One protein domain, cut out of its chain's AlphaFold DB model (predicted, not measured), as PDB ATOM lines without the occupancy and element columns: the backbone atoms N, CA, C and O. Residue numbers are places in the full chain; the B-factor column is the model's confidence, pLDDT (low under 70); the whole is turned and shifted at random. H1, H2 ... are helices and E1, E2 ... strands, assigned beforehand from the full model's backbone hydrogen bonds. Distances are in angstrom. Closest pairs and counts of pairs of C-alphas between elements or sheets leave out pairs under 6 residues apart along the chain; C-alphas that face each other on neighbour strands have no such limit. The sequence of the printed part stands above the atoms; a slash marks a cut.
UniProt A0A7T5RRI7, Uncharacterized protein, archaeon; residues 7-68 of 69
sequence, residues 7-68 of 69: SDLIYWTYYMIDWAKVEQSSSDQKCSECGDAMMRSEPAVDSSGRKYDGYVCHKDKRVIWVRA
ATOM      1  N   SER A   7     155.608  81.868 175.203       61.78
ATOM      2  CA  SER A   7     154.261  82.462 175.173       61.78
ATOM      3  C   SER A   7     154.257  83.879 174.609       61.78
ATOM      4  O   SER A   7     153.339  84.256 173.883       61.78
ATOM      5  N   ASP A   8     155.301  84.648 174.906       59.91
ATOM      6  CA  ASP A   8     155.399  86.039 174.484       59.91
ATOM      7  C   ASP A   8     155.732  86.089 172.995       59.91
ATOM      8  O   ASP A   8     155.131  86.867 172.264       59.91
ATOM      9  N   LEU A   9     156.611  85.199 172.509       69.00
ATOM     10  CA  LEU A   9     156.868  85.053 171.072       69.00
ATOM     11  C   LEU A   9     155.581  84.712 170.310       69.00
ATOM     12  O   LEU A   9     155.307  85.330 169.284       69.00
ATOM     13  N   ILE A  10     154.779  83.776 170.824       69.44
ATOM     14  CA  ILE A  10     153.479  83.399 170.249       69.44
ATOM     15  C   ILE A  10     152.534  84.607 170.183       69.44
ATOM     16  O   ILE A  10     151.960  84.884 169.131       69.44
ATOM     17  N   TYR A  11     152.403  85.346 171.285       67.00
ATOM     18  CA  TYR A  11     151.554  86.532 171.354       67.00
ATOM     19  C   TYR A  11     152.016  87.614 170.371       67.00
ATOM     20  O   TYR A  11     151.223  88.091 169.567       67.00
ATOM     21  N   TRP A  12     153.307  87.958 170.358       69.50
ATOM     22  CA  TRP A  12     153.850  88.948 169.423       69.50
ATOM     23  C   TRP A  12     153.663  88.532 167.967       69.50
ATOM     24  O   TRP A  12     153.262  89.357 167.149       69.50
ATOM     25  N   THR A  13     153.863  87.250 167.656       81.88
ATOM     26  CA  THR A  13     153.674  86.732 166.296       81.88
ATOM     27  C   THR A  13     152.238  86.936 165.820       81.88
ATOM     28  O   THR A  13     152.036  87.326 164.675       81.88
ATOM     29  N   TYR A  14     151.242  86.775 166.700       89.12
ATOM     30  CA  TYR A  14     149.851  87.058 166.348       89.12
ATOM     31  C   TYR A  14     149.651  88.503 165.870       89.12
ATOM     32  O   TYR A  14     148.984  88.720 164.865       89.12
ATOM     33  N   TYR A  15     150.229  89.498 166.543       88.25
ATOM     34  CA  TYR A  15     150.038  90.909 166.169       88.25
ATOM     35  C   TYR A  15     150.930  91.384 165.024       88.25
ATOM     36  O   TYR A  15     150.713  92.473 164.496       88.25
ATOM     37  N   MET A  16     151.937  90.600 164.647       88.12
ATOM     38  CA  MET A  16     152.805  90.903 163.509       88.12
ATOM     39  C   MET A  16     152.225  90.423 162.174       88.12
ATOM     40  O   MET A  16     152.726  90.813 161.123       88.12
ATOM     41  N   ILE A  17     151.192  89.581 162.211       87.12
ATOM     42  CA  ILE A  17     150.565  89.000 161.027       87.12
ATOM     43  C   ILE A  17     149.316  89.801 160.658       87.12
ATOM     44  O   ILE A  17     148.446  90.061 161.488       87.12
ATOM     45  N   ASP A  18     149.208  90.150 159.379       90.69
ATOM     46  CA  ASP A  18     147.985  90.699 158.799       90.69
ATOM     47  C   ASP A  18     147.014  89.554 158.472       90.69
ATOM     48  O   ASP A  18     146.972  89.042 157.354       90.69
ATOM     49  N   TRP A  19     146.242  89.125 159.474       89.44
ATOM     50  CA  TRP A  19     145.325  87.982 159.367       89.44
ATOM     51  C   TRP A  19     144.230  88.140 158.308       89.44
ATOM     52  O   TRP A  19     143.639  87.141 157.908       89.44
ATOM     53  N   ALA A  20     143.963  89.361 157.835       89.38
ATOM     54  CA  ALA A  20     143.023  89.594 156.740       89.38
ATOM     55  C   ALA A  20     143.580  89.149 155.377       89.38
ATOM     56  O   ALA A  20     142.811  88.976 154.433       89.38
ATOM     57  N   LYS A  21     144.902  88.974 155.266       91.50
ATOM     58  CA  LYS A  21     145.590  88.529 154.043       91.50
ATOM     59  C   LYS A  21     146.009  87.064 154.070       91.50
ATOM     60  O   LYS A  21     146.494  86.571 153.061       91.50
ATOM     61  N   VAL A  22     145.846  86.401 155.208       89.88
ATOM     62  CA  VAL A  22     146.238  85.007 155.403       89.88
ATOM     63  C   VAL A  22     145.034  84.115 155.141       89.88
ATOM     64  O   VAL A  22     143.978  84.307 155.751       89.88
ATOM     65  N   GLU A  23     145.191  83.126 154.263       92.69
ATOM     66  CA  GLU A  23     144.163  82.105 154.063       92.69
ATOM     67  C   GLU A  23     144.009  81.243 155.319       92.69
ATOM     68  O   GLU A  23     144.989  80.845 155.959       92.69
ATOM     69  N   GLN A  24     142.758  80.963 155.685       94.00
ATOM     70  CA  GLN A  24     142.421  80.252 156.912       94.00
ATOM     71  C   GLN A  24     141.310  79.233 156.680       94.00
ATOM     72  O   GLN A  24     140.376  79.457 155.912       94.00
ATOM     73  N   SER A  25     141.398  78.117 157.393       94.75
ATOM     74  CA  SER A  25     140.424  77.028 157.364       94.75
ATOM     75  C   SER A  25     140.135  76.530 158.778       94.75
ATOM     76  O   SER A  25     140.903  76.772 159.708       94.75
ATOM     77  N   SER A  26     139.008  75.849 158.970       93.38
ATOM     78  CA  SER A  26     138.693  75.216 160.253       93.38
ATOM     79  C   SER A  26     139.709  74.120 160.586       93.38
ATOM     80  O   SER A  26     140.144  73.390 159.693       93.38
ATOM     81  N   SER A  27     140.040  73.954 161.867       92.50
ATOM     82  CA  SER A  27     140.852  72.829 162.338       92.50
ATOM     83  C   SER A  27     140.230  72.158 163.561       92.50
ATOM     84  O   SER A  27     139.502  72.795 164.321       92.50
ATOM     85  N   ASP A  28     140.588  70.894 163.786       91.62
ATOM     86  CA  ASP A  28     140.184  70.138 164.979       91.62
ATOM     87  C   ASP A  28     141.085  70.413 166.200       91.62
ATOM     88  O   ASP A  28     140.858  69.872 167.286       91.62
ATOM     89  N   GLN A  29     142.126  71.241 166.045       92.38
ATOM     90  CA  GLN A  29     143.019  71.604 167.145       92.38
ATOM     91  C   GLN A  29     142.325  72.572 168.097       92.38
ATOM     92  O   GLN A  29     141.664  73.514 167.666       92.38
ATOM     93  N   LYS A  30     142.497  72.358 169.404       94.56
ATOM     94  CA  LYS A  30     141.885  73.192 170.445       94.56
ATOM     95  C   LYS A  30     142.896  74.151 171.050       94.56
ATOM     96  O   LYS A  30     144.031  73.768 171.332       94.56
ATOM     97  N   CYS A  31     142.458  75.379 171.310       92.62
ATOM     98  CA  CYS A  31     143.249  76.336 172.068       92.62
ATOM     99  C   CYS A  31     143.438  75.821 173.499       92.62
ATOM    100  O   CYS A  31     142.466  75.475 174.169       92.62
ATOM    101  N   SER A  32     144.676  75.811 173.991       89.81
ATOM    102  CA  SER A  32     144.981  75.335 175.344       89.81
ATOM    103  C   SER A  32     144.454  76.251 176.457       89.81
ATOM    104  O   SER A  32     144.434  75.829 177.605       89.81
ATOM    105  N   GLU A  33     144.063  77.489 176.139       90.12
ATOM    106  CA  GLU A  33     143.532  78.450 177.116       90.12
ATOM    107  C   GLU A  33     142.006  78.405 177.195       90.12
ATOM    108  O   GLU A  33     141.454  78.114 178.251       90.12
ATOM    109  N   CYS A  34     141.309  78.673 176.084       93.75
ATOM    110  CA  CYS A  34     139.846  78.726 176.088       93.75
ATOM    111  C   CYS A  34     139.152  77.408 175.709       93.75
ATOM    112  O   CYS A  34     137.943  77.297 175.901       93.75
ATOM    113  N   GLY A  35     139.874  76.427 175.158       93.75
ATOM    114  CA  GLY A  35     139.312  75.148 174.709       93.75
ATOM    115  C   GLY A  35     138.561  75.185 173.372       93.75
ATOM    116  O   GLY A  35     138.174  74.121 172.879       93.75
ATOM    117  N   ASP A  36     138.379  76.364 172.769       93.88
ATOM    118  CA  ASP A  36     137.713  76.516 171.471       93.88
ATOM    119  C   ASP A  36     138.589  75.986 170.324       93.88
ATOM    120  O   ASP A  36     139.820  75.940 170.419       93.88
ATOM    121  N   ALA A  37     137.945  75.600 169.221       94.50
ATOM    122  CA  ALA A  37     138.638  75.185 168.007       94.50
ATOM    123  C   ALA A  37     139.469  76.340 167.424       94.50
ATOM    124  O   ALA A  37     139.027  77.490 167.366       94.50
ATOM    125  N   MET A  38     140.683  76.023 166.989       95.81
ATOM    126  CA  MET A  38     141.593  76.947 166.326       95.81
ATOM    127  C   MET A  38     141.372  76.913 164.814       95.81
ATOM    128  O   MET A  38     141.012  75.880 164.242       95.81
ATOM    129  N   MET A  39     141.658  78.029 164.152       96.12
ATOM    130  CA  MET A  39     141.757  78.083 162.697       96.12
ATOM    131  C   MET A  39     143.143  77.601 162.275       96.12
ATOM    132  O   MET A  39     144.136  77.925 162.924       96.12
ATOM    133  N   ARG A  40     143.234  76.847 161.186       94.62
ATOM    134  CA  ARG A  40     144.499  76.546 160.515       94.62
ATOM    135  C   ARG A  40     144.785  77.647 159.499       94.62
ATOM    136  O   ARG A  40     143.933  77.909 158.653       94.62
ATOM    137  N   SER A  41     145.958  78.263 159.569       92.00
ATOM    138  CA  SER A  41     146.433  79.214 158.562       92.00
ATOM    139  C   SER A  41     147.188  78.511 157.438       92.00
ATOM    140  O   SER A  41     147.584  77.348 157.571       92.00
ATOM    141  N   GLU A  42     147.456  79.236 156.356       87.12
ATOM    142  CA  GLU A  42     148.428  78.793 155.358       87.12
ATOM    143  C   GLU A  42     149.800  78.456 156.002       87.12
ATOM    144  O   GLU A  42     150.162  79.049 157.032       87.12
ATOM    145  N   PRO A  43     150.564  77.491 155.449       86.50
ATOM    146  CA  PRO A  43     151.837  77.075 156.030       86.50
ATOM    147  C   PRO A  43     152.941  78.127 155.881       86.50
ATOM    148  O   PRO A  43     153.134  78.695 154.807       86.50
ATOM    149  N   ALA A  44     153.756  78.296 156.920       84.25
ATOM    150  CA  ALA A  44     154.980  79.089 156.858       84.25
ATOM    151  C   ALA A  44     156.172  78.226 156.419       84.25
ATOM    152  O   ALA A  44     156.270  77.051 156.780       84.25
ATOM    153  N   VAL A  45     157.112  78.808 155.672       82.62
ATOM    154  CA  VAL A  45     158.360  78.143 155.269       82.62
ATOM    155  C   VAL A  45     159.542  78.950 155.782       82.62
ATOM    156  O   VAL A  45     159.614  80.155 155.546       82.62
ATOM    157  N   ASP A  46     160.465  78.307 156.496       82.50
ATOM    158  CA  ASP A  46     161.688  78.978 156.940       82.50
ATOM    159  C   ASP A  46     162.760  79.042 155.840       82.50
ATOM    160  O   ASP A  46     162.645  78.440 154.773       82.50
ATOM    161  N   SER A  47     163.852  79.761 156.109       81.00
ATOM    162  CA  SER A  47     164.969  79.918 155.168       81.00
ATOM    163  C   SER A  47     165.678  78.608 154.805       81.00
ATOM    164  O   SER A  47     166.416  78.567 153.825       81.00
ATOM    165  N   SER A  48     165.470  77.540 155.580       84.94
ATOM    166  CA  SER A  48     165.991  76.196 155.306       84.94
ATOM    167  C   SER A  48     164.990  75.328 154.534       84.94
ATOM    168  O   SER A  48     165.229  74.135 154.355       84.94
ATOM    169  N   GLY A  49     163.857  75.893 154.103       83.44
ATOM    170  CA  GLY A  49     162.804  75.185 153.377       83.44
ATOM    171  C   GLY A  49     161.896  74.326 154.261       83.44
ATOM    172  O   GLY A  49     161.090  73.558 153.733       83.44
ATOM    173  N   ARG A  50     162.000  74.416 155.596       84.56
ATOM    174  CA  ARG A  50     161.145  73.628 156.499       84.56
ATOM    175  C   ARG A  50     159.768  74.270 156.584       84.56
ATOM    176  O   ARG A  50     159.664  75.477 156.790       84.56
ATOM    177  N   LYS A  51     158.732  73.445 156.441       86.12
ATOM    178  CA  LYS A  51     157.325  73.852 156.479       86.12
ATOM    179  C   LYS A  51     156.761  73.762 157.897       86.12
ATOM    180  O   LYS A  51     157.071  72.822 158.632       86.12
ATOM    181  N   TYR A  52     155.904  74.711 158.245       86.62
ATOM    182  CA  TYR A  52     155.210  74.782 159.523       86.62
ATOM    183  C   TYR A  52     153.728  75.059 159.293       86.62
ATOM    184  O   TYR A  52     153.377  76.023 158.617       86.62
ATOM    185  N   ASP A  53     152.872  74.238 159.883       89.25
ATOM    186  CA  ASP A  53     151.440  74.487 159.959       89.25
ATOM    187  C   ASP A  53     151.153  75.508 161.063       89.25
ATOM    188  O   ASP A  53     151.623  75.359 162.195       89.25
ATOM    189  N   GLY A  54     150.398  76.553 160.729       90.19
ATOM    190  CA  GLY A  54     149.966  77.565 161.686       90.19
ATOM    191  C   GLY A  54     148.571  77.275 162.218       90.19
ATOM    192  O   GLY A  54     147.656  76.972 161.454       90.19
ATOM    193  N   TYR A  55     148.398  77.399 163.530       93.56
ATOM    194  CA  TYR A  55     147.106  77.315 164.203       93.56
ATOM    195  C   TYR A  55     146.864  78.594 164.985       93.56
ATOM    196  O   TYR A  55     147.673  78.949 165.842       93.56
ATOM    197  N   VAL A  56     145.754  79.278 164.726       94.31
ATOM    198  CA  VAL A  56     145.422  80.568 165.330       94.31
ATOM    199  C   VAL A  56     144.110  80.515 166.109       94.31
ATOM    200  O   VAL A  56     143.085  80.018 165.646       94.31
ATOM    201  N   CYS A  57     144.144  81.051 167.328       94.75
ATOM    202  CA  CYS A  57     142.969  81.352 168.130       94.75
ATOM    203  C   CYS A  57     142.808  82.874 168.190       94.75
ATOM    204  O   CYS A  57     143.586  83.553 168.860       94.75
ATOM    205  N   HIS A  58     141.799  83.420 167.509       93.94
ATOM    206  CA  HIS A  58     141.545  84.867 167.508       93.94
ATOM    207  C   HIS A  58     140.976  85.390 168.830       93.94
ATOM    208  O   HIS A  58     141.186  86.553 169.168       93.94
ATOM    209  N   LYS A  59     140.291  84.530 169.591       94.06
ATOM    210  CA  LYS A  59     139.726  84.869 170.901       94.06
ATOM    211  C   LYS A  59     140.826  85.184 171.915       94.06
ATOM    212  O   LYS A  59     140.823  86.264 172.497       94.06
ATOM    213  N   ASP A  60     141.802  84.287 172.037       92.19
ATOM    214  CA  ASP A  60     142.941  84.455 172.951       92.19
ATOM    215  C   ASP A  60     144.150  85.132 172.291       92.19
ATOM    216  O   ASP A  60     145.153  85.395 172.954       92.19
ATOM    217  N   LYS A  61     144.060  85.420 170.985       92.75
ATOM    218  CA  LYS A  61     145.095  86.077 170.174       92.75
ATOM    219  C   LYS A  61     146.431  85.335 170.227       92.75
ATOM    220  O   LYS A  61     147.484  85.904 170.517       92.75
ATOM    221  N   ARG A  62     146.371  84.027 169.970       89.31
ATOM    222  CA  ARG A  62     147.525  83.120 169.996       89.31
ATOM    223  C   ARG A  62     147.696  82.424 168.662       89.31
ATOM    224  O   ARG A  62     146.713  82.016 168.055       89.31
ATOM    225  N   VAL A  63     148.949  82.246 168.257       89.94
ATOM    226  CA  VAL A  63     149.342  81.455 167.089       89.94
ATOM    227  C   VAL A  63     150.390  80.413 167.472       89.94
ATOM    228  O   VAL A  63     151.357  80.714 168.164       89.94
ATOM    229  N   ILE A  64     150.210  79.179 167.021       89.12
ATOM    230  CA  ILE A  64     151.150  78.082 167.244       89.12
ATOM    231  C   ILE A  64     151.639  77.601 165.884       89.12
ATOM    232  O   ILE A  64     150.831  77.336 165.000       89.12
ATOM    233  N   TRP A  65     152.956  77.466 165.741       87.31
ATOM    234  CA  TRP A  65     153.590  76.902 164.554       87.31
ATOM    235  C   TRP A  65     154.076  75.494 164.864       87.31
ATOM    236  O   TRP A  65     154.947  75.303 165.716       87.31
ATOM    237  N   VAL A  66     153.514  74.505 164.179       87.38
ATOM    238  CA  VAL A  66     153.892  73.098 164.320       87.38
ATOM    239  C   VAL A  66     154.652  72.694 163.073       87.38
ATOM    240  O   VAL A  66     154.211  72.959 161.961       87.38
ATOM    241  N   ARG A  67     155.815  72.065 163.236       83.94
ATOM    242  CA  ARG A  67     156.577  71.563 162.090       83.94
ATOM    243  C   ARG A  67     155.727  70.537 161.337       83.94
ATOM    244  O   ARG A  67     155.316  69.546 161.937       83.94
ATOM    245  N   ALA A  68     155.489  70.782 160.051       75.81
ATOM    246  CA  ALA A  68     154.793  69.833 159.195       75.81
ATOM    247  C   ALA A  68     155.671  68.580 159.026       75.81
ATOM    248  O   ALA A  68     156.897  68.701 158.897       75.81
TER     249      ALA A  68
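What this domain is: This is residues 7 to 68 of the 69 residues of an uncharacterized protein of archaeon (UniProt A0A7T5RRI7). A strongly twisted four-stranded sheet has one short helix, H1, standing at its E4 edge; the hairpin of E2 and E3 reaches out along the longest axis. The 62 printed residues include H1, E1, E2, E3 and E4 in chain order. The sheet, E1 E2 E3 E4, is a meander, each strand the antiparallel neighbour of the one before; the class is mixed. The whole is compact, radius of gyration of the C-alphas 11.2 A, spanning 33 by 23 by 22 A.

How they stand to each other: H1, residues 7 to 16, with every O i to N i+4 pair within hydrogen-bond range, stands up from the sheet at 57 degrees. Its closest C-alphas to E4, residues 62 to 67, are Tyr 11 and Arg 62, 5.5 A. E1, residues 24 to 30, and E2, residues 37 to 45, form a hairpin, N 25 to O 40 2.8 A. E2 bends by 55 degrees at residue 42. E2 and E3, residues 51 to 57, form a hairpin, N 41 to O 54 2.8 A; so do E3 and E4, N 55 to O 64 2.8 A. E1 and E4 are apart.

Where its parts are: H1 starts at C-alpha 7 (154.261, 82.462, 175.173). E2 measures 23.7 A, E3 20.0 A. E4 ends at C-alpha 67 (156.577, 71.563, 162.090).

The domain as a whole: The printed part has no cut and no long link. Residues 7 to 12 have pLDDT under 70.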